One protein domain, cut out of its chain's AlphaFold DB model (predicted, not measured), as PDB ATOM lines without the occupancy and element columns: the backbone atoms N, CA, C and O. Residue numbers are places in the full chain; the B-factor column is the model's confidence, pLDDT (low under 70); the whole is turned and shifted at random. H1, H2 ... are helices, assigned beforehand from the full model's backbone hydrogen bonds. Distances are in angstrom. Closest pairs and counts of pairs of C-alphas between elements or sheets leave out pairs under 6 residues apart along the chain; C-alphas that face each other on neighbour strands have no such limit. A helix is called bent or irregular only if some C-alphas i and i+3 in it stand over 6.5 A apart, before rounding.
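AT A GLANCE: This is residues 2 to 17, 27 to 117, 157 to 187 and 201 to 230 of the 491 residues of an uncharacterized protein of Echinostoma caproni (UniProt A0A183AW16). Four helices running roughly along one line make the body: H4 is in the middle, the long H1 packs along it with residues 39 to 50, and H3 and H10 are by H4, the centres of H3, H4 and H10 making a triangle. H2 packs on one end of H4, at residues 98 to 99, H6 makes a corner with that same end, at residues 99 to 100, and H7 and H8 lie far out from the body. The printed part has 168 residues with ten named helices, H1 to H10 in chain order, and no named strand; the class is all helix. It is compact, with a radius of gyration of the C-alphas of 17.5 A, and only just flat, spanning 53 by 49 by 27 A.

IN THESE COORDINATES: Start at C-alpha 2 at (9.770, 50.110, 28.598); residues 2 to 17 hold no named element. Find C-alpha 29 at (11.326, 54.958, 51.589); from there H1, residues 29 to 53, runs 35.8 A. Next come H2, residues 61 to 71, 15.3 A; H3, residues 74 to 80; H4, residues 86 to 100, 20.6 A, beginning at (8.401, 38.106, 38.355); and H5, residues 112 to 117. Then look for H6 at 159 to 165, H7 at 177 to 183, H8 at 201 to 208 and H9 at 211 to 214. H10, residues 218 to 229, runs 16.9 A to (12.179, 33.564, 37.215) and is only just irregular: C-alphas 224 and 227 are 6.6 A apart.

HOW THE PARTS SIT: Begin at H4, the hub, which touches four helices. H1 touches it at a shallow tilt of 21 degrees, the same way, closest at C-alphas 43 and 88, 5.7 A. H3 and H4 form a helical hairpin, at 29 degrees, C-alphas 80 and 89 being closest at 5.1 A. H2 touches H4 at a steep tilt of 69 degrees, only just short of perpendicular, closest at C-alphas 64 and 99, 5.5 A. H6 touches H4 at 72 degrees, only just about perpendicular, C-alphas 100 and 159 being closest at 4.7 A. H10 touches H3 at 14 degrees, closest at C-alphas 80 and 225, 6.0 A. H5, H7, H8 and H9 touch no helix. In H1, H2, H4, H7 and H8 every O i to N i+4 pair is within hydrogen-bond range; H6 has 2 of 3, H10 5 of 8, H5 1 of 2, and H3 0 of 3, with 4 of 4 O i to N i+3 pairs; H9 is too short for an i+4 pair.

THE WHOLE: The farthest C-alphas, Asn 27 and Ser 110, are 57.4 A apart. Cuts leave C-alpha gaps of 19.2 A from 17 to 27, 19.9 A from 117 to 157 and 10.9 A from 187 to 201. The links H4 to H5 and H6 to H7 are long. The model's mean pLDDT over the printed part is 76.1; 53 residues are under 70, among them 107 to 117, 170 to 187 and 201 to 214.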
ATOM      1  N   ALA A   2       8.334  50.444  28.518       77.00
ATOM      2  CA  ALA A   2       9.770  50.110  28.598       77.00
ATOM      3  C   ALA A   2      10.630  51.090  29.435       77.00
ATOM      4  O   ALA A   2      11.607  50.679  30.040       77.00
ATOM      5  N   TRP A   3      10.251  52.370  29.523       82.88
ATOM      6  CA  TRP A   3      10.949  53.356  30.364       82.88
ATOM      7  C   TRP A   3      10.849  53.068  31.875       82.88
ATOM      8  O   TRP A   3      11.679  53.541  32.636       82.88
ATOM      9  N   THR A   4       9.867  52.274  32.311       85.44
ATOM     10  CA  THR A   4       9.698  51.876  33.721       85.44
ATOM     11  C   THR A   4      10.451  50.579  34.047       85.44
ATOM     12  O   THR A   4      10.113  49.892  35.009       85.44
ATOM     13  N   LEU A   5      11.376  50.152  33.183       86.12
ATOM     14  CA  LEU A   5      12.239  49.001  33.426       86.12
ATOM     15  C   LEU A   5      13.419  49.397  34.321       86.12
ATOM     16  O   LEU A   5      13.869  50.544  34.250       86.12
ATOM     17  N   PRO A   6      13.971  48.447  35.092       85.56
ATOM     18  CA  PRO A   6      15.077  48.751  35.978       85.56
ATOM     19  C   PRO A   6      16.339  49.060  35.170       85.56
ATOM     20  O   PRO A   6      16.575  48.506  34.078       85.56
ATOM     21  N   ALA A   7      17.144  49.959  35.734       81.44
ATOM     22  CA  ALA A   7      18.515  50.194  35.313       81.44
ATOM     23  C   ALA A   7      19.390  48.966  35.638       81.44
ATOM     24  O   ALA A   7      18.964  48.050  36.335       81.44
ATOM     25  N   SER A   8      20.605  48.901  35.087       77.25
ATOM     26  CA  SER A   8      21.478  47.718  35.213       77.25
ATOM     27  C   SER A   8      21.935  47.409  36.641       77.25
ATOM     28  O   SER A   8      22.431  46.317  36.896       77.25
ATOM     29  N   ASP A   9      21.818  48.377  37.540       77.44
ATOM     30  CA  ASP A   9      22.209  48.342  38.948       77.44
ATOM     31  C   ASP A   9      21.050  48.010  39.903       77.44
ATOM     32  O   ASP A   9      21.288  47.800  41.091       77.44
ATOM     33  N   VAL A  10      19.811  47.942  39.405       80.69
ATOM     34  CA  VAL A  10      18.610  47.694  40.217       80.69
ATOM     35  C   VAL A  10      18.070  46.296  39.937       80.69
ATOM     36  O   VAL A  10      17.769  45.971  38.793       80.69
ATOM     37  N   ASP A  11      17.901  45.494  40.990       83.81
ATOM     38  CA  ASP A  11      17.241  44.189  40.933       83.81
ATOM     39  C   ASP A  11      15.853  44.269  41.573       83.81
ATOM     40  O   ASP A  11      15.712  44.500  42.776       83.81
ATOM     41  N   GLU A  12      14.813  44.110  40.757       86.25
ATOM     42  CA  GLU A  12      13.434  44.194  41.214       86.25
ATOM     43  C   GLU A  12      12.904  42.892  41.829       86.25
ATOM     44  O   GLU A  12      11.828  42.904  42.431       86.25
ATOM     45  N   SER A  13      13.627  41.775  41.694       76.94
ATOM     46  CA  SER A  13      13.194  40.464  42.205       76.94
ATOM     47  C   SER A  13      13.008  40.442  43.730       76.94
ATOM     48  O   SER A  13      12.244  39.638  44.258       76.94
ATOM     49  N   ALA A  14      13.656  41.368  44.442       71.25
ATOM     50  CA  ALA A  14      13.617  41.469  45.896       71.25
ATOM     51  C   ALA A  14      12.396  42.231  46.459       71.25
ATOM     52  O   ALA A  14      12.184  42.218  47.677       71.25
ATOM     53  N   PHE A  15      11.598  42.911  45.626       78.00
ATOM     54  CA  PHE A  15      10.467  43.717  46.102       78.00
ATOM     55  C   PHE A  15       9.216  42.869  46.364       78.00
ATOM     56  O   PHE A  15       8.781  42.116  45.503       78.00
ATOM     57  N   SER A  16       8.576  43.046  47.527       72.69
ATOM     58  CA  SER A  16       7.223  42.523  47.766       72.69
ATOM     59  C   SER A  16       6.179  43.570  47.375       72.69
ATOM     60  O   SER A  16       6.247  44.710  47.828       72.69
ATOM     61  N   LEU A  17       5.205  43.181  46.549       69.62
ATOM     62  CA  LEU A  17       4.097  44.043  46.115       69.62
ATOM     63  C   LEU A  17       2.863  43.952  47.036       69.62
ATOM     64  O   LEU A  17       1.886  44.665  46.812       69.62
ATOM     65  N   ASN A  27      11.050  59.357  53.892       48.25
ATOM     66  CA  ASN A  27      12.497  59.350  54.174       48.25
ATOM     67  C   ASN A  27      13.180  57.977  54.054       48.25
ATOM     68  O   ASN A  27      12.952  57.062  54.835       48.25
ATOM     69  N   SER A  28      14.053  57.845  53.045       43.28
ATOM     70  CA  SER A  28      14.673  56.609  52.502       43.28
ATOM     71  C   SER A  28      13.712  55.606  51.847       43.28
ATOM     72  O   SER A  28      14.113  54.901  50.922       43.28
ATOM     73  N   ALA A  29      12.436  55.643  52.236       54.91
ATOM     74  CA  ALA A  29      11.326  54.958  51.589       54.91
ATOM     75  C   ALA A  29      11.053  55.469  50.163       54.91
ATOM     76  O   ALA A  29      10.709  54.669  49.305       54.91
ATOM     77  N   GLU A  30      11.322  56.745  49.860       57.50
ATOM     78  CA  GLU A  30      10.955  57.350  48.571       57.50
ATOM     79  C   GLU A  30      11.498  56.575  47.359       57.50
ATOM     80  O   GLU A  30      10.725  56.202  46.491       57.50
ATOM     81  N   LEU A  31      12.803  56.279  47.269       58.16
ATOM     82  CA  LEU A  31      13.365  55.591  46.088       58.16
ATOM     83  C   LEU A  31      12.865  54.144  45.934       58.16
ATOM     84  O   LEU A  31      12.631  53.702  44.809       58.16
ATOM     85  N   LEU A  32      12.696  53.416  47.041       64.69
ATOM     86  CA  LEU A  32      12.163  52.047  47.043       64.69
ATOM     87  C   LEU A  32      10.667  52.051  46.680       64.69
ATOM     88  O   LEU A  32      10.230  51.227  45.878       64.69
ATOM     89  N   GLU A  33       9.909  53.023  47.191       72.06
ATOM     90  CA  GLU A  33       8.510  53.278  46.835       72.06
ATOM     91  C   GLU A  33       8.366  53.670  45.361       72.06
ATOM     92  O   GLU A  33       7.490  53.144  44.679       72.06
ATOM     93  N   TRP A  34       9.243  54.526  44.827       77.25
ATOM     94  CA  TRP A  34       9.239  54.900  43.409       77.25
ATOM     95  C   TRP A  34       9.473  53.679  42.513       77.25
ATOM     96  O   TRP A  34       8.741  53.494  41.543       77.25
ATOM     97  N   GLN A  35      10.436  52.807  42.835       81.88
ATOM     98  CA  GLN A  35      10.669  51.571  42.068       81.88
ATOM     99  C   GLN A  35       9.464  50.622  42.138       81.88
ATOM    100  O   GLN A  35       9.006  50.118  41.112       81.88
ATOM    101  N   GLN A  36       8.877  50.444  43.321       85.62
ATOM    102  CA  GLN A  36       7.649  49.666  43.489       85.62
ATOM    103  C   GLN A  36       6.476  50.243  42.679       85.62
ATOM    104  O   GLN A  36       5.768  49.503  41.992       85.62
ATOM    105  N   GLN A  37       6.297  51.564  42.683       85.62
ATOM    106  CA  GLN A  37       5.284  52.249  41.877       85.62
ATOM    107  C   GLN A  37       5.525  52.068  40.373       85.62
ATOM    108  O   GLN A  37       4.564  51.878  39.626       85.62
ATOM    109  N   LEU A  38       6.782  52.075  39.914       89.56
ATOM    110  CA  LEU A  38       7.125  51.796  38.517       89.56
ATOM    111  C   LEU A  38       6.764  50.358  38.122       89.56
ATOM    112  O   LEU A  38       6.213  50.159  37.035       89.56
ATOM    113  N   ILE A  39       6.992  49.375  39.003       90.62
ATOM    114  CA  ILE A  39       6.565  47.980  38.794       90.62
ATOM    115  C   ILE A  39       5.035  47.903  38.698       90.62
ATOM    116  O   ILE A  39       4.507  47.319  37.747       90.62
ATOM    117  N   VAL A  40       4.308  48.525  39.635       89.50
ATOM    118  CA  VAL A  40       2.833  48.541  39.639       89.50
ATOM    119  C   VAL A  40       2.282  49.203  38.380       89.50
ATOM    120  O   VAL A  40       1.412  48.635  37.719       89.50
ATOM    121  N   LEU A  41       2.809  50.369  38.006       90.69
ATOM    122  CA  LEU A  41       2.407  51.086  36.799       90.69
ATOM    123  C   LEU A  41       2.643  50.228  35.551       90.69
ATOM    124  O   LEU A  41       1.750  50.093  34.713       90.69
ATOM    125  N   ARG A  42       3.825  49.610  35.442       93.88
ATOM    126  CA  ARG A  42       4.187  48.717  34.333       93.88
ATOM    127  C   ARG A  42       3.228  47.543  34.224       93.88
ATOM    128  O   ARG A  42       2.706  47.282  33.140       93.88
ATOM    129  N   ASN A  43       2.967  46.874  35.342       93.81
ATOM    130  CA  ASN A  43       2.048  45.745  35.405       93.81
ATOM    131  C   ASN A  43       0.630  46.164  35.044       93.81
ATOM    132  O   ASN A  43      -0.028  45.465  34.279       93.81
ATOM    133  N   ARG A  44       0.179  47.333  35.505       92.94
ATOM    134  CA  ARG A  44      -1.143  47.843  35.153       92.94
ATOM    135  C   ARG A  44      -1.256  48.140  33.661       92.94
ATOM    136  O   ARG A  44      -2.270  47.807  33.059       92.94
ATOM    137  N   CYS A  45      -0.224  48.710  33.043       94.31
ATOM    138  CA  CYS A  45      -0.208  48.921  31.597       94.31
ATOM    139  C   CYS A  45      -0.225  47.600  30.805       94.31
ATOM    140  O   CYS A  45      -0.944  47.510  29.813       94.31
ATOM    141  N   LEU A  46       0.535  46.585  31.236       94.06
ATOM    142  CA  LEU A  46       0.525  45.258  30.604       94.06
ATOM    143  C   LEU A  46      -0.832  44.560  30.768       94.06
ATOM    144  O   LEU A  46      -1.329  43.982  29.808       94.06
ATOM    145  N   GLN A  47      -1.454  44.665  31.944       92.94
ATOM    146  CA  GLN A  47      -2.808  44.163  32.192       92.94
ATOM    147  C   GLN A  47      -3.835  44.840  31.290       92.94
ATOM    148  O   GLN A  47      -4.592  44.147  30.629       92.94
ATOM    149  N   LEU A  48      -3.814  46.172  31.177       93.06
ATOM    150  CA  LEU A  48      -4.716  46.885  30.268       93.06
ATOM    151  C   LEU A  48      -4.530  46.436  28.813       93.06
ATOM    152  O   LEU A  48      -5.505  46.303  28.081       93.06
ATOM    153  N   LEU A  49      -3.289  46.178  28.385       93.25
ATOM    154  CA  LEU A  49      -3.023  45.646  27.049       93.25
ATOM    155  C   LEU A  49      -3.570  44.221  26.874       93.25
ATOM    156  O   LEU A  49      -4.145  43.918  25.830       93.25
ATOM    157  N   LEU A  50      -3.413  43.363  27.884       92.88
ATOM    158  CA  LEU A  50      -3.999  42.021  27.907       92.88
ATOM    159  C   LEU A  50      -5.529  42.079  27.865       92.88
ATOM    160  O   LEU A  50      -6.123  41.362  27.069       92.88
ATOM    161  N   ASP A  51      -6.155  42.963  28.637       91.31
ATOM    162  CA  ASP A  51      -7.610  43.141  28.675       91.31
ATOM    163  C   ASP A  51      -8.161  43.606  27.314       91.31
ATOM    164  O   ASP A  51      -9.206  43.135  26.875       91.31
ATOM    165  N   LEU A  52      -7.431  44.470  26.595       91.62
ATOM    166  CA  LEU A  52      -7.779  44.883  25.224       91.62
ATOM    167  C   LEU A  52      -7.633  43.748  24.197       91.62
ATOM    168  O   LEU A  52      -8.310  43.729  23.168       91.62
ATOM    169  N   ILE A  53      -6.719  42.809  24.438       89.81
ATOM    170  CA  ILE A  53      -6.544  41.626  23.588       89.81
ATOM    171  C   ILE A  53      -7.607  40.577  23.911       89.81
ATOM    172  O   ILE A  53      -8.120  39.911  23.011       89.81
ATOM    173  N   VAL A  54      -7.936  40.415  25.184       86.81
ATOM    174  CA  VAL A  54      -8.889  39.437  25.701       86.81
ATOM    175  C   VAL A  54     -10.233  40.135  25.924       86.81
ATOM    176  O   VAL A  54     -10.757  40.207  27.031       86.81
ATOM    177  N   GLU A  55     -10.819  40.658  24.847       76.56
ATOM    178  CA  GLU A  55     -12.192  41.164  24.886       76.56
ATOM    179  C   GLU A  55     -13.181  39.981  24.923       76.56
ATOM    180  O   GLU A  55     -13.082  39.018  24.160       76.56
ATOM    181  N   ASN A  56     -14.162  40.006  25.825       63.31
ATOM    182  CA  ASN A  56     -15.168  38.944  25.897       63.31
ATOM    183  C   ASN A  56     -16.115  39.019  24.680       63.31
ATOM    184  O   ASN A  56     -16.675  40.091  24.449       63.31
ATOM    185  N   PRO A  57     -16.353  37.927  23.912       67.31
ATOM    186  CA  PRO A  57     -15.988  36.521  24.153       67.31
ATOM    187  C   PRO A  57     -14.822  35.977  23.290       67.31
ATOM    188  O   PRO A  57     -14.624  34.756  23.227       67.31
ATOM    189  N   THR A  58     -14.054  36.817  22.592       78.56
ATOM    190  CA  THR A  58     -13.042  36.377  21.612       78.56
ATOM    191  C   THR A  58     -11.756  37.190  21.680       78.56
ATOM    192  O   THR A  58     -11.797  38.406  21.755       78.56
ATOM    193  N   ILE A  59     -10.609  36.526  21.509       85.62
ATOM    194  CA  ILE A  59      -9.312  37.206  21.383       85.62
ATOM    195  C   ILE A  59      -9.352  38.177  20.191       85.62
ATOM    196  O   ILE A  59      -9.696  37.771  19.076       85.62
ATOM    197  N   ASN A  60      -8.960  39.433  20.408       89.94
ATOM    198  CA  ASN A  60      -8.860  40.475  19.394       89.94
ATOM    199  C   ASN A  60      -7.642  40.225  18.488       89.94
ATOM    200  O   ASN A  60      -6.573  40.825  18.611       89.94
ATOM    201  N   LYS A  61      -7.821  39.297  17.546       88.88
ATOM    202  CA  LYS A  61      -6.767  38.830  16.638       88.88
ATOM    203  C   LYS A  61      -6.160  39.946  15.785       88.88
ATOM    204  O   LYS A  61      -4.988  39.863  15.421       88.88
ATOM    205  N   LYS A  62      -6.957  40.973  15.459       88.50
ATOM    206  CA  LYS A  62      -6.508  42.135  14.688       88.50
ATOM    207  C   LYS A  62      -5.521  42.963  15.502       88.50
ATOM    208  O   LYS A  62      -4.428  43.219  15.014       88.50
ATOM    209  N   LEU A  63      -5.871  43.295  16.745       90.94
ATOM    210  CA  LEU A  63      -4.971  44.010  17.646       90.94
ATOM    211  C   LEU A  63      -3.671  43.226  17.874       90.94
ATOM    212  O   LEU A  63      -2.597  43.814  17.801       90.94
ATOM    213  N   CYS A  64      -3.744  41.903  18.066       90.25
ATOM    214  CA  CYS A  64      -2.547  41.059  18.158       90.25
ATOM    215  C   CYS A  64      -1.652  41.179  16.915       90.25
ATOM    216  O   CYS A  64      -0.440  41.342  17.039       90.25
ATOM    217  N   ASN A  65      -2.240  41.109  15.715       88.00
ATOM    218  CA  ASN A  65      -1.483  41.230  14.471       88.00
ATOM    219  C   ASN A  65      -0.871  42.631  14.322       88.00
ATOM    220  O   ASN A  65       0.309  42.748  14.006       88.00
ATOM    221  N   ASP A  66      -1.636  43.685  14.618       87.31
ATOM    222  CA  ASP A  66      -1.172  45.074  14.564       87.31
ATOM    223  C   ASP A  66      -0.022  45.318  15.558       87.31
ATOM    224  O   ASP A  66       0.977  45.947  15.204       87.31
ATOM    225  N   LEU A  67      -0.100  44.758  16.771       88.50
ATOM    226  CA  LEU A  67       0.974  44.825  17.768       88.50
ATOM    227  C   LEU A  67       2.266  44.188  17.257       88.50
ATOM    228  O   LEU A  67       3.321  44.821  17.323       88.50
ATOM    229  N   VAL A  68       2.201  42.971  16.710       86.62
ATOM    230  CA  VAL A  68       3.397  42.302  16.174       86.62
ATOM    231  C   VAL A  68       3.916  43.023  14.924       86.62
ATOM    232  O   VAL A  68       5.126  43.185  14.755       86.62
ATOM    233  N   MET A  69       3.028  43.542  14.075       80.44
ATOM    234  CA  MET A  69       3.398  44.301  12.876       80.44
ATOM    235  C   MET A  69       4.052  45.649  13.180       80.44
ATOM    236  O   MET A  69       4.853  46.116  12.362       80.44
ATOM    237  N   MET A  70       3.732  46.262  14.321       80.25
ATOM    238  CA  MET A  70       4.280  47.551  14.746       80.25
ATOM    239  C   MET A  70       5.511  47.409  15.638       80.25
ATOM    240  O   MET A  70       6.485  48.130  15.437       80.25
ATOM    241  N   LEU A  71       5.486  46.501  16.613       82.06
ATOM    242  CA  LEU A  71       6.530  46.391  17.632       82.06
ATOM    243  C   LEU A  71       7.486  45.222  17.390       82.06
ATOM    244  O   LEU A  71       8.657  45.336  17.731       82.06
ATOM    245  N   GLY A  72       7.033  44.145  16.749       84.56
ATOM    246  CA  GLY A  72       7.784  42.893  16.646       84.56
ATOM    247  C   GLY A  72       7.567  41.968  17.845       84.56
ATOM    248  O   GLY A  72       6.721  42.233  18.700       84.56
ATOM    249  N   PHE A  73       8.334  40.880  17.916       85.50
ATOM    250  CA  PHE A  73       8.380  39.995  19.090       85.50
ATOM    251  C   PHE A  73       9.474  40.390  20.096       85.50
ATOM    252  O   PHE A  73       9.385  40.069  21.280       85.50
ATOM    253  N   ASP A  74      10.501  41.106  19.643       81.56
ATOM    254  CA  ASP A  74      11.735  41.375  20.386       81.56
ATOM    255  C   ASP A  74      11.559  42.309  21.588       81.56
ATOM    256  O   ASP A  74      12.278  42.185  22.579       81.56
ATOM    257  N   TRP A  75      10.586  43.219  21.531       84.25
ATOM    258  CA  TRP A  75      10.329  44.166  22.617       84.25
ATOM    259  C   TRP A  75       9.902  43.465  23.918       84.25
ATOM    260  O   TRP A  75      10.202  43.959  25.005       84.25
ATOM    261  N   ILE A  76       9.264  42.289  23.826       87.69
ATOM    262  CA  ILE A  76       8.821  41.521  24.999       87.69
ATOM    263  C   ILE A  76      10.018  40.998  25.795       87.69
ATOM    264  O   ILE A  76       9.967  40.976  27.024       87.69
ATOM    265  N   HIS A  77      11.136  40.674  25.133       87.12
ATOM    266  CA  HIS A  77      12.347  40.196  25.809       87.12
ATOM    267  C   HIS A  77      12.872  41.191  26.861       87.12
ATOM    268  O   HIS A  77      13.492  40.783  27.841       87.12
ATOM    269  N   GLN A  78      12.586  42.492  26.712       87.69
ATOM    270  CA  GLN A  78      12.988  43.521  27.680       87.69
ATOM    271  C   GLN A  78      12.318  43.348  29.052       87.69
ATOM    272  O   GLN A  78      12.917  43.700  30.073       87.69
ATOM    273  N   PHE A  79      11.108  42.785  29.073       92.69
ATOM    274  CA  PHE A  79      10.314  42.521  30.277       92.69
ATOM    275  C   PHE A  79      10.602  41.152  30.902       92.69
ATOM    276  O   PHE A  79      10.080  40.864  31.971       92.69
ATOM    277  N   LEU A  80      11.426  40.322  30.256       92.44
ATOM    278  CA  LEU A  80      11.823  38.998  30.748       92.44
ATOM    279  C   LEU A  80      13.241  38.993  31.350       92.44
ATOM    280  O   LEU A  80      13.754  37.937  31.709       92.44
ATOM    281  N   ARG A  81      13.912  40.153  31.430       90.31
ATOM    282  CA  ARG A  81      15.293  40.254  31.939       90.31
ATOM    283  C   ARG A  81      15.395  39.755  33.394       90.31
ATOM    284  O   ARG A  81      14.429  39.911  34.134       90.31
ATOM    285  N   PRO A  82      16.552  39.219  33.834       88.50
ATOM    286  CA  PRO A  82      16.702  38.640  35.177       88.50
ATOM    287  C   PRO A  82      16.340  39.588  36.327       88.50
ATOM    288  O   PRO A  82      15.709  39.171  37.282       88.50
ATOM    289  N   ALA A  83      16.675  40.874  36.200       87.00
ATOM    290  CA  ALA A  83      16.430  41.891  37.223       87.00
ATOM    291  C   ALA A  83      14.983  42.424  37.263       87.00
ATOM    292  O   ALA A  83      14.691  43.347  38.017       87.00
ATOM    293  N   VAL A  84      14.089  41.935  36.397       91.12
ATOM    294  CA  VAL A  84      12.701  42.412  36.306       91.12
ATOM    295  C   VAL A  84      11.815  41.610  37.252       91.12
ATOM    296  O   VAL A  84      11.921  40.392  37.316       91.12
ATOM    297  N   HIS A  85      10.892  42.274  37.944       92.25
ATOM    298  CA  HIS A  85       9.990  41.608  38.884       92.25
ATOM    299  C   HIS A  85       9.157  40.486  38.223       92.25
ATOM    300  O   HIS A  85       8.547  40.692  37.168       92.25
ATOM    301  N   SER A  86       9.045  39.326  38.881       91.00
ATOM    302  CA  SER A  86       8.401  38.106  38.355       91.00
ATOM    303  C   SER A  86       6.965  38.320  37.856       91.00
ATOM    304  O   SER A  86       6.602  37.842  36.784       91.00
ATOM    305  N   SER A  87       6.152  39.120  38.554       91.75
ATOM    306  CA  SER A  87       4.787  39.447  38.099       91.75
ATOM    307  C   SER A  87       4.745  40.172  36.744       91.75
ATOM    308  O   SER A  87       3.827  39.951  35.957       91.75
ATOM    309  N   THR A  88       5.752  40.991  36.419       94.56
ATOM    310  CA  THR A  88       5.887  41.586  35.080       94.56
ATOM    311  C   THR A  88       6.230  40.519  34.048       94.56
ATOM    312  O   THR A  88       5.658  40.526  32.958       94.56
ATOM    313  N   VAL A  89       7.133  39.598  34.391       95.38
ATOM    314  CA  VAL A  89       7.563  38.492  33.521       95.38
ATOM    315  C   VAL A  89       6.371  37.604  33.162       95.38
ATOM    316  O   VAL A  89       6.195  37.274  31.990       95.38
ATOM    317  N   VAL A  90       5.503  37.293  34.132       94.12
ATOM    318  CA  VAL A  90       4.260  36.530  33.916       94.12
ATOM    319  C   VAL A  90       3.343  37.237  32.920       94.12
ATOM    320  O   VAL A  90       2.916  36.623  31.945       94.12
ATOM    321  N   LEU A  91       3.076  38.534  33.111       95.06
ATOM    322  CA  LEU A  91       2.219  39.308  32.203       95.06
ATOM    323  C   LEU A  91       2.820  39.413  30.794       95.06
ATOM    324  O   LEU A  91       2.106  39.296  29.797       95.06
ATOM    325  N   ALA A  92       4.135  39.605  30.701       96.06
ATOM    326  CA  ALA A  92       4.853  39.684  29.435       96.06
ATOM    327  C   ALA A  92       4.839  38.343  28.681       96.06
ATOM    328  O   ALA A  92       4.591  38.319  27.472       96.06
ATOM    329  N   LEU A  93       5.052  37.224  29.383       96.25
ATOM    330  CA  LEU A  93       4.968  35.887  28.800       96.25
ATOM    331  C   LEU A  93       3.526  35.541  28.406       96.25
ATOM    332  O   LEU A  93       3.311  34.968  27.341       96.25
ATOM    333  N   HIS A  94       2.533  35.926  29.210       94.81
ATOM    334  CA  HIS A  94       1.117  35.734  28.886       94.81
ATOM    335  C   HIS A  94       0.741  36.461  27.594       94.81
ATOM    336  O   HIS A  94       0.159  35.863  26.686       94.81
ATOM    337  N   LEU A  95       1.172  37.717  27.466       95.31
ATOM    338  CA  LEU A  95       1.009  38.492  26.244       95.31
ATOM    339  C   LEU A  95       1.692  37.807  25.056       95.31
ATOM    340  O   LEU A  95       1.074  37.645  24.006       95.31
ATOM    341  N   LEU A  96       2.936  37.350  25.223       95.12
ATOM    342  CA  LEU A  96       3.668  36.647  24.171       95.12
ATOM    343  C   LEU A  96       2.930  35.396  23.689       95.12
ATOM    344  O   LEU A  96       2.782  35.215  22.484       95.12
ATOM    345  N   VAL A  97       2.432  34.560  24.605       93.00
ATOM    346  CA  VAL A  97       1.680  33.342  24.262       93.00
ATOM    347  C   VAL A  97       0.441  33.683  23.428       93.00
ATOM    348  O   VAL A  97       0.193  33.031  22.414       93.00
ATOM    349  N   LEU A  98      -0.299  34.736  23.789       92.00
ATOM    350  CA  LEU A  98      -1.465  35.198  23.026       92.00
ATOM    351  C   LEU A  98      -1.107  35.730  21.629       92.00
ATOM    352  O   LEU A  98      -1.861  35.507  20.681       92.00
ATOM    353  N   LEU A  99       0.026  36.425  21.489       92.12
ATOM    354  CA  LEU A  99       0.490  36.944  20.199       92.12
ATOM    355  C   LEU A  99       0.994  35.825  19.281       92.12
ATOM    356  O   LEU A  99       0.660  35.801  18.098       92.12
ATOM    357  N   VAL A 100       1.787  34.901  19.825       91.06
ATOM    358  CA  VAL A 100       2.424  33.810  19.076       91.06
ATOM    359  C   VAL A 100       1.402  32.763  18.633       91.06
ATOM    360  O   VAL A 100       1.509  32.243  17.526       91.06
ATOM    361  N   LEU A 101       0.389  32.484  19.460       89.12
ATOM    362  CA  LEU A 101      -0.698  31.548  19.146       89.12
ATOM    363  C   LEU A 101      -1.896  32.225  18.459       89.12
ATOM    364  O   LEU A 101      -2.999  31.676  18.453       89.12
ATOM    365  N   ASN A 102      -1.718  33.427  17.900       88.44
ATOM    366  CA  ASN A 102      -2.772  34.114  17.164       88.44
ATOM    367  C   ASN A 102      -2.985  33.459  15.785       88.44
ATOM    368  O   ASN A 102      -2.161  33.654  14.892       88.44
ATOM    369  N   PRO A 103      -4.127  32.793  15.533       79.62
ATOM    370  CA  PRO A 103      -4.354  32.106  14.262       79.62
ATOM    371  C   PRO A 103      -4.593  33.060  13.082       79.62
ATOM    372  O   PRO A 103      -4.673  32.601  11.950       79.62
ATOM    373  N   ALA A 104      -4.775  34.366  13.320       81.31
ATOM    374  CA  ALA A 104      -4.872  35.364  12.248       81.31
ATOM    375  C   ALA A 104      -3.559  36.130  12.029       81.31
ATOM    376  O   ALA A 104      -3.576  37.211  11.439       81.31
ATOM    377  N   TYR A 105      -2.443  35.619  12.549       81.69
ATOM    378  CA  TYR A 105      -1.141  36.198  12.278       81.69
ATOM    379  C   TYR A 105      -0.855  36.155  10.772       81.69
ATOM    380  O   TYR A 105      -0.898  35.097  10.147       81.69
ATOM    381  N   ALA A 106      -0.583  37.321  10.191       73.00
ATOM    382  CA  ALA A 106      -0.289  37.453   8.773       73.00
ATOM    383  C   ALA A 106       0.742  38.563   8.577       73.00
ATOM    384  O   ALA A 106       0.429  39.751   8.699       73.00
ATOM    385  N   VAL A 107       1.972  38.173   8.243       64.44
ATOM    386  CA  VAL A 107       2.995  39.105   7.762       64.44
ATOM    387  C   VAL A 107       3.023  39.030   6.244       64.44
ATOM    388  O   VAL A 107       3.372  38.008   5.663       64.44
ATOM    389  N   VAL A 108       2.636  40.129   5.601       54.31
ATOM    390  CA  VAL A 108       2.716  40.294   4.148       54.31
ATOM    391  C   VAL A 108       4.133  40.760   3.801       54.31
ATOM    392  O   VAL A 108       4.432  41.934   3.997       54.31
ATOM    393  N   GLY A 109       4.995  39.857   3.322       52.28
ATOM    394  CA  GLY A 109       6.349  40.188   2.851       52.28
ATOM    395  C   GLY A 109       7.205  38.954   2.546       52.28
ATOM    396  O   GLY A 109       7.117  37.958   3.259       52.28
ATOM    397  N   SER A 110       8.029  38.997   1.490       45.91
ATOM    398  CA  SER A 110       8.896  37.878   1.059       45.91
ATOM    399  C   SER A 110      10.097  37.621   1.975       45.91
ATOM    400  O   SER A 110      10.700  36.555   1.911       45.91
ATOM    401  N   SER A 111      10.412  38.548   2.876       48.81
ATOM    402  CA  SER A 111      11.150  38.270   4.104       48.81
ATOM    403  C   SER A 111      10.988  39.456   5.076       48.81
ATOM    404  O   SER A 111      11.016  40.613   4.649       48.81
ATOM    405  N   PRO A 112      10.822  39.225   6.393       48.81
ATOM    406  CA  PRO A 112      10.581  40.295   7.372       48.81
ATOM    407  C   PRO A 112      11.710  41.336   7.470       48.81
ATOM    408  O   PRO A 112      11.479  42.453   7.939       48.81
ATOM    409  N   THR A 113      12.918  40.971   7.032       46.03
ATOM    410  CA  THR A 113      14.117  41.816   6.959       46.03
ATOM    411  C   THR A 113      14.188  42.644   5.672       46.03
ATOM    412  O   THR A 113      14.652  43.791   5.708       46.03
ATOM    413  N   GLU A 114      13.695  42.124   4.543       46.75
ATOM    414  CA  GLU A 114      13.637  42.873   3.282       46.75
ATOM    415  C   GLU A 114      12.626  44.011   3.352       46.75
ATOM    416  O   GLU A 114      12.945  45.100   2.901       46.75
ATOM    417  N   ASP A 115      11.462  43.853   3.983       48.81
ATOM    418  CA  ASP A 115      10.497  44.962   4.097       48.81
ATOM    419  C   ASP A 115      11.042  46.143   4.910       48.81
ATOM    420  O   ASP A 115      10.734  47.309   4.637       48.81
ATOM    421  N   TRP A 116      11.871  45.846   5.914       44.88
ATOM    422  CA  TRP A 116      12.490  46.851   6.771       44.88
ATOM    423  C   TRP A 116      13.609  47.603   6.043       44.88
ATOM    424  O   TRP A 116      13.759  48.801   6.239       44.88
ATOM    425  N   THR A 117      14.346  46.948   5.144       47.06
ATOM    426  CA  THR A 117      15.372  47.602   4.309       47.06
ATOM    427  C   THR A 117      14.772  48.265   3.062       47.06
ATOM    428  O   THR A 117      15.125  49.397   2.726       47.06
ATOM    429  N   HIS A 157       3.414  31.909   7.146       55.06
ATOM    430  CA  HIS A 157       4.147  31.704   8.386       55.06
ATOM    431  C   HIS A 157       3.177  31.901   9.542       55.06
ATOM    432  O   HIS A 157       2.759  33.023   9.799       55.06
ATOM    433  N   ASP A 158       2.846  30.817  10.240       76.25
ATOM    434  CA  ASP A 158       2.173  30.864  11.539       76.25
ATOM    435  C   ASP A 158       2.993  31.705  12.540       76.25
ATOM    436  O   ASP A 158       4.230  31.736  12.473       76.25
ATOM    437  N   GLY A 159       2.326  32.379  13.482       84.25
ATOM    438  CA  GLY A 159       2.964  33.248  14.479       84.25
ATOM    439  C   GLY A 159       4.038  32.515  15.285       84.25
ATOM    440  O   GLY A 159       5.113  33.059  15.545       84.25
ATOM    441  N   LEU A 160       3.806  31.231  15.571       87.81
ATOM    442  CA  LEU A 160       4.769  30.337  16.212       87.81
ATOM    443  C   LEU A 160       6.019  30.086  15.364       87.81
ATOM    444  O   LEU A 160       7.137  30.127  15.882       87.81
ATOM    445  N   ALA A 161       5.860  29.857  14.060       85.00
ATOM    446  CA  ALA A 161       6.989  29.676  13.151       85.00
ATOM    447  C   ALA A 161       7.797  30.972  12.994       85.00
ATOM    448  O   ALA A 161       9.028  30.936  12.956       85.00
ATOM    449  N   ALA A 162       7.120  32.117  12.961       84.44
ATOM    450  CA  ALA A 162       7.767  33.418  12.873       84.44
ATOM    451  C   ALA A 162       8.565  33.748  14.150       84.44
ATOM    452  O   ALA A 162       9.730  34.153  14.075       84.44
ATOM    453  N   PHE A 163       7.997  33.457  15.326       89.81
ATOM    454  CA  PHE A 163       8.674  33.623  16.611       89.81
ATOM    455  C   PHE A 163       9.939  32.758  16.737       89.81
ATOM    456  O   PHE A 163      10.962  33.242  17.226       89.81
ATOM    457  N   ARG A 164       9.925  31.514  16.229       88.06
ATOM    458  CA  ARG A 164      11.125  30.646  16.191       88.06
ATOM    459  C   ARG A 164      12.311  31.315  15.506       88.06
ATOM    460  O   ARG A 164      13.425  31.250  16.013       88.06
ATOM    461  N   VAL A 165      12.059  31.984  14.384       82.75
ATOM    462  CA  VAL A 165      13.085  32.677  13.587       82.75
ATOM    463  C   VAL A 165      13.414  34.068  14.158       82.75
ATOM    464  O   VAL A 165      14.351  34.726  13.704       82.75
ATOM    465  N   GLY A 166      12.668  34.527  15.167       78.25
ATOM    466  CA  GLY A 166      12.850  35.849  15.761       78.25
ATOM    467  C   GLY A 166      12.308  36.973  14.888       78.25
ATOM    468  O   GLY A 166      12.857  38.069  14.890       78.25
ATOM    469  N   CYS A 167      11.280  36.702  14.084       77.69
ATOM    470  CA  CYS A 167      10.725  37.659  13.137       77.69
ATOM    471  C   CYS A 167       9.219  37.857  13.340       77.69
ATOM    472  O   CYS A 167       8.516  36.875  13.540       77.69
ATOM    473  N   PRO A 168       8.697  39.087  13.186       73.62
ATOM    474  CA  PRO A 168       9.439  40.323  12.959       73.62
ATOM    475  C   PRO A 168      10.169  40.824  14.217       73.62
ATOM    476  O   PRO A 168       9.664  40.680  15.329       73.62
ATOM    477  N   ALA A 169      11.325  41.465  14.022       70.00
ATOM    478  CA  ALA A 169      12.120  42.087  15.082       70.00
ATOM    479  C   ALA A 169      12.460  43.550  14.770       70.00
ATOM    480  O   ALA A 169      12.502  43.949  13.603       70.00
ATOM    481  N   GLY A 170      12.704  44.354  15.809       63.81
ATOM    482  CA  GLY A 170      13.189  45.730  15.701       63.81
ATOM    483  C   GLY A 170      12.177  46.694  15.084       63.81
ATOM    484  O   GLY A 170      12.536  47.797  14.671       63.81
ATOM    485  N   ARG A 171      10.897  46.309  14.989       69.19
ATOM    486  CA  ARG A 171       9.877  47.131  14.319       69.19
ATOM    487  C   ARG A 171       9.516  48.384  15.107       69.19
ATOM    488  O   ARG A 171       9.252  49.414  14.496       69.19
ATOM    489  N   TRP A 172       9.645  48.337  16.428       66.50
ATOM    490  CA  TRP A 172       9.519  49.499  17.309       66.50
ATOM    491  C   TRP A 172      10.601  50.574  17.083       66.50
ATOM    492  O   TRP A 172      10.409  51.716  17.492       66.50
ATOM    493  N   LEU A 173      11.709  50.251  16.398       62.22
ATOM    494  CA  LEU A 173      12.730  51.227  15.983       62.22
ATOM    495  C   LEU A 173      12.352  51.969  14.687       62.22
ATOM    496  O   LEU A 173      13.050  52.902  14.273       62.22
ATOM    497  N   ARG A 174      11.265  51.570  14.013       57.44
ATOM    498  CA  ARG A 174      10.810  52.194  12.767       57.44
ATOM    499  C   ARG A 174      10.409  53.648  13.036       57.44
ATOM    500  O   ARG A 174       9.545  53.918  13.859       57.44
ATOM    501  N   GLY A 175      11.039  54.592  12.334       52.25
ATOM    502  CA  GLY A 175      10.815  56.031  12.529       52.25
ATOM    503  C   GLY A 175      11.705  56.695  13.591       52.25
ATOM    504  O   GLY A 175      11.753  57.922  13.644       52.25
ATOM    505  N   CYS A 176      12.498  55.937  14.361       55.69
ATOM    506  CA  CYS A 176      13.521  56.494  15.261       55.69
ATOM    507  C   CYS A 176      14.785  56.980  14.522       55.69
ATOM    508  O   CYS A 176      15.755  57.395  15.154       55.69
ATOM    509  N   GLU A 177      14.777  56.973  13.187       53.41
ATOM    510  CA  GLU A 177      15.890  57.365  12.316       53.41
ATOM    511  C   GLU A 177      16.485  58.724  12.679       53.41
ATOM    512  O   GLU A 177      17.699  58.902  12.658       53.41
ATOM    513  N   THR A 178      15.634  59.690  13.017       49.16
ATOM    514  CA  THR A 178      16.038  61.054  13.361       49.16
ATOM    515  C   THR A 178      16.785  61.097  14.689       49.16
ATOM    516  O   THR A 178      17.787  61.793  14.783       49.16
ATOM    517  N   LEU A 179      16.360  60.320  15.689       50.91
ATOM    518  CA  LEU A 179      17.047  60.218  16.983       50.91
ATOM    519  C   LEU A 179      18.368  59.451  16.852       50.91
ATOM    520  O   LEU A 179      19.387  59.876  17.396       50.91
ATOM    521  N   LEU A 180      18.384  58.384  16.048       52.22
ATOM    522  CA  LEU A 180      19.606  57.645  15.732       52.22
ATOM    523  C   LEU A 180      20.622  58.515  14.973       52.22
ATOM    524  O   LEU A 180      21.816  58.450  15.272       52.22
ATOM    525  N   ARG A 181      20.155  59.386  14.060       49.69
ATOM    526  CA  ARG A 181      20.978  60.410  13.385       49.69
ATOM    527  C   ARG A 181      21.597  61.404  14.369       49.69
ATOM    528  O   ARG A 181      22.749  61.785  14.179       49.69
ATOM    529  N   GLN A 182      20.856  61.810  15.404       47.47
ATOM    530  CA  GLN A 182      21.334  62.761  16.412       47.47
ATOM    531  C   GLN A 182      22.384  62.149  17.348       47.47
ATOM    532  O   GLN A 182      23.402  62.787  17.601       47.47
ATOM    533  N   GLN A 183      22.184  60.913  17.819       48.91
ATOM    534  CA  GLN A 183      23.111  60.271  18.763       48.91
ATOM    535  C   GLN A 183      24.437  59.816  18.128       48.91
ATOM    536  O   GLN A 183      25.456  59.820  18.809       48.91
ATOM    537  N   HIS A 184      24.462  59.492  16.829       45.34
ATOM    538  CA  HIS A 184      25.688  59.076  16.121       45.34
ATOM    539  C   HIS A 184      26.431  60.236  15.436       45.34
ATOM    540  O   HIS A 184      27.291  60.009  14.589       45.34
ATOM    541  N   GLY A 185      26.096  61.493  15.753       43.78
ATOM    542  CA  GLY A 185      26.797  62.656  15.197       43.78
ATOM    543  C   GLY A 185      26.617  62.851  13.684       43.78
ATOM    544  O   GLY A 185      27.411  63.546  13.052       43.78
ATOM    545  N   LEU A 186      25.566  62.288  13.079       46.81
ATOM    546  CA  LEU A 186      25.228  62.474  11.662       46.81
ATOM    547  C   LEU A 186      24.332  63.706  11.461       46.81
ATOM    548  O   LEU A 186      23.303  63.656  10.788       46.81
ATOM    549  N   PHE A 187      24.755  64.839  12.020       40.56
ATOM    550  CA  PHE A 187      24.311  66.152  11.567       40.56
ATOM    551  C   PHE A 187      25.283  66.631  10.494       40.56
ATOM    552  O   PHE A 187      26.340  67.184  10.786       40.56
ATOM    553  N   ARG A 201      26.492  57.685   4.078       46.84
ATOM    554  CA  ARG A 201      26.850  57.516   5.495       46.84
ATOM    555  C   ARG A 201      25.675  57.137   6.399       46.84
ATOM    556  O   ARG A 201      25.886  56.434   7.372       46.84
ATOM    557  N   PHE A 202      24.447  57.552   6.084       46.00
ATOM    558  CA  PHE A 202      23.247  57.127   6.818       46.00
ATOM    559  C   PHE A 202      22.938  55.648   6.561       46.00
ATOM    560  O   PHE A 202      22.627  54.911   7.489       46.00
ATOM    561  N   VAL A 203      23.105  55.194   5.315       52.09
ATOM    562  CA  VAL A 203      22.980  53.770   4.959       52.09
ATOM    563  C   VAL A 203      24.081  52.936   5.629       52.09
ATOM    564  O   VAL A 203      23.814  51.824   6.075       52.09
ATOM    565  N   LEU A 204      25.299  53.473   5.756       51.28
ATOM    566  CA  LEU A 204      26.380  52.835   6.516       51.28
ATOM    567  C   LEU A 204      26.106  52.815   8.028       51.28
ATOM    568  O   LEU A 204      26.269  51.767   8.631       51.28
ATOM    569  N   ALA A 205      25.597  53.895   8.626       48.44
ATOM    570  CA  ALA A 205      25.236  53.930  10.048       48.44
ATOM    571  C   ALA A 205      24.065  52.994  10.396       48.44
ATOM    572  O   ALA A 205      24.046  52.385  11.460       48.44
ATOM    573  N   LEU A 206      23.107  52.814   9.481       49.44
ATOM    574  CA  LEU A 206      22.072  51.784   9.612       49.44
ATOM    575  C   LEU A 206      22.629  50.361   9.449       49.44
ATOM    576  O   LEU A 206      22.057  49.441  10.016       49.44
ATOM    577  N   ARG A 207      23.729  50.163   8.707       49.81
ATOM    578  CA  ARG A 207      24.473  48.887   8.692       49.81
ATOM    579  C   ARG A 207      25.321  48.687   9.953       49.81
ATOM    580  O   ARG A 207      25.543  47.545  10.345       49.81
ATOM    581  N   GLU A 208      25.802  49.769  10.566       45.22
ATOM    582  CA  GLU A 208      26.529  49.749  11.844       45.22
ATOM    583  C   GLU A 208      25.597  49.465  13.028       45.22
ATOM    584  O   GLU A 208      25.983  48.735  13.943       45.22
ATOM    585  N   PHE A 209      24.341  49.928  12.972       52.50
ATOM    586  CA  PHE A 209      23.261  49.329  13.750       52.50
ATOM    587  C   PHE A 209      23.138  47.870  13.327       52.50
ATOM    588  O   PHE A 209      22.635  47.556  12.250       52.50
ATOM    589  N   ARG A 210      23.619  46.957  14.170       52.47
ATOM    590  CA  ARG A 210      23.528  45.515  13.933       52.47
ATOM    591  C   ARG A 210      22.074  45.059  14.038       52.47
ATOM    592  O   ARG A 210      21.690  44.357  14.955       52.47
ATOM    593  N   LEU A 211      21.244  45.405  13.074       54.00
ATOM    594  CA  LEU A 211      19.870  44.932  12.952       54.00
ATOM    595  C   LEU A 211      19.713  43.410  12.991       54.00
ATOM    596  O   LEU A 211      18.759  42.946  13.612       54.00
ATOM    597  N   PRO A 212      20.670  42.617  12.472       53.69
ATOM    598  CA  PRO A 212      20.678  41.178  12.705       53.69
ATOM    599  C   PRO A 212      20.779  40.800  14.189       53.69
ATOM    600  O   PRO A 212      20.263  39.763  14.575       53.69
ATOM    601  N   THR A 213      21.385  41.629  15.052       57.06
ATOM    602  CA  THR A 213      21.355  41.385  16.509       57.06
ATOM    603  C   THR A 213      19.985  41.625  17.133       57.06
ATOM    604  O   THR A 213      19.713  41.027  18.168       57.06
ATOM    605  N   CYS A 214      19.096  42.408  16.511       61.47
ATOM    606  CA  CYS A 214      17.698  42.500  16.946       61.47
ATOM    607  C   CYS A 214      16.908  41.231  16.589       61.47
ATOM    608  O   CYS A 214      15.959  40.885  17.288       61.47
ATOM    609  N   GLN A 215      17.316  40.513  15.540       72.69
ATOM    610  CA  GLN A 215      16.718  39.245  15.132       72.69
ATOM    611  C   GLN A 215      17.326  38.087  15.937       72.69
ATOM    612  O   GLN A 215      18.230  37.392  15.480       72.69
ATOM    613  N   GLN A 216      16.831  37.896  17.159       77.62
ATOM    614  CA  GLN A 216      17.185  36.742  17.988       77.62
ATOM    615  C   GLN A 216      16.084  35.681  17.931       77.62
ATOM    616  O   GLN A 216      14.911  36.041  18.062       77.62
ATOM    617  N   PRO A 217      16.427  34.387  17.784       85.31
ATOM    618  CA  PRO A 217      15.436  33.319  17.809       85.31
ATOM    619  C   PRO A 217      14.702  33.322  19.154       85.31
ATOM    620  O   PRO A 217      15.323  33.225  20.216       85.31
ATOM    621  N   GLY A 218      13.373  33.440  19.114       89.94
ATOM    622  CA  GLY A 218      12.569  33.718  20.303       89.94
ATOM    623  C   GLY A 218      12.712  32.657  21.393       89.94
ATOM    624  O   GLY A 218      12.898  32.979  22.563       89.94
ATOM    625  N   PHE A 219      12.727  31.376  21.014       92.38
ATOM    626  CA  PHE A 219      12.891  30.273  21.964       92.38
ATOM    627  C   PHE A 219      14.269  30.235  22.632       92.38
ATOM    628  O   PHE A 219      14.343  29.902  23.812       92.38
ATOM    629  N   ALA A 220      15.338  30.637  21.939       90.50
ATOM    630  CA  ALA A 220      16.660  30.744  22.558       90.50
ATOM    631  C   ALA A 220      16.687  31.866  23.613       90.50
ATOM    632  O   ALA A 220      17.272  31.714  24.686       90.50
ATOM    633  N   MET A 221      15.990  32.977  23.349       91.12
ATOM    634  CA  MET A 221      15.830  34.052  24.334       91.12
ATOM    635  C   MET A 221      15.006  33.583  25.537       91.12
ATOM    636  O   MET A 221      15.392  33.825  26.675       91.12
ATOM    637  N   LEU A 222      13.916  32.841  25.324       94.94
ATOM    638  CA  LEU A 222      13.147  32.271  26.435       94.94
ATOM    639  C   LEU A 222      13.974  31.274  27.266       94.94
ATOM    640  O   LEU A 222      13.879  31.294  28.492       94.94
ATOM    641  N   GLN A 223      14.809  30.450  26.624       91.94
ATOM    642  CA  GLN A 223      15.653  29.456  27.306       91.94
ATOM    643  C   GLN A 223      16.711  30.105  28.197       91.94
ATOM    644  O   GLN A 223      17.089  29.521  29.209       91.94
ATOM    645  N   THR A 224      17.176  31.302  27.847       91.00
ATOM    646  CA  THR A 224      18.166  32.043  28.641       91.00
ATOM    647  C   THR A 224      17.518  32.898  29.728       91.00
ATOM    648  O   THR A 224      18.056  32.999  30.829       91.00
ATOM    649  N   LEU A 225      16.360  33.501  29.451       92.94
ATOM    650  CA  LEU A 225      15.741  34.490  30.335       92.94
ATOM    651  C   LEU A 225      14.844  33.865  31.409       92.94
ATOM    652  O   LEU A 225      14.997  34.196  32.585       92.94
ATOM    653  N   LEU A 226      13.956  32.935  31.039       94.00
ATOM    654  CA  LEU A 226      12.952  32.385  31.959       94.00
ATOM    655  C   LEU A 226      13.522  31.615  33.173       94.00
ATOM    656  O   LEU A 226      12.913  31.721  34.236       94.00
ATOM    657  N   PRO A 227      14.665  30.895  33.093       92.06
ATOM    658  CA  PRO A 227      15.281  30.238  34.253       92.06
ATOM    659  C   PRO A 227      15.490  31.124  35.485       92.06
ATOM    660  O   PRO A 227      15.399  30.630  36.605       92.06
ATOM    661  N   HIS A 228      15.728  32.423  35.291       90.50
ATOM    662  CA  HIS A 228      15.936  33.381  36.382       90.50
ATOM    663  C   HIS A 228      14.660  33.654  37.191       90.50
ATOM    664  O   HIS A 228      14.738  34.144  38.309       90.50
ATOM    665  N   HIS A 229      13.497  33.303  36.639       90.56
ATOM    666  CA  HIS A 229      12.179  33.564  37.215       90.56
ATOM    667  C   HIS A 229      11.445  32.277  37.606       90.56
ATOM    668  O   HIS A 229      10.228  32.284  37.767       90.56
ATOM    669  N   ALA A 230      12.172  31.164  37.775       87.69
ATOM    670  CA  ALA A 230      11.603  29.850  38.095       87.69
ATOM    671  C   ALA A 230      10.798  29.807  39.412       87.69
ATOM    672  O   ALA A 230      10.078  28.846  39.655       87.69
TER     673      ALA A 230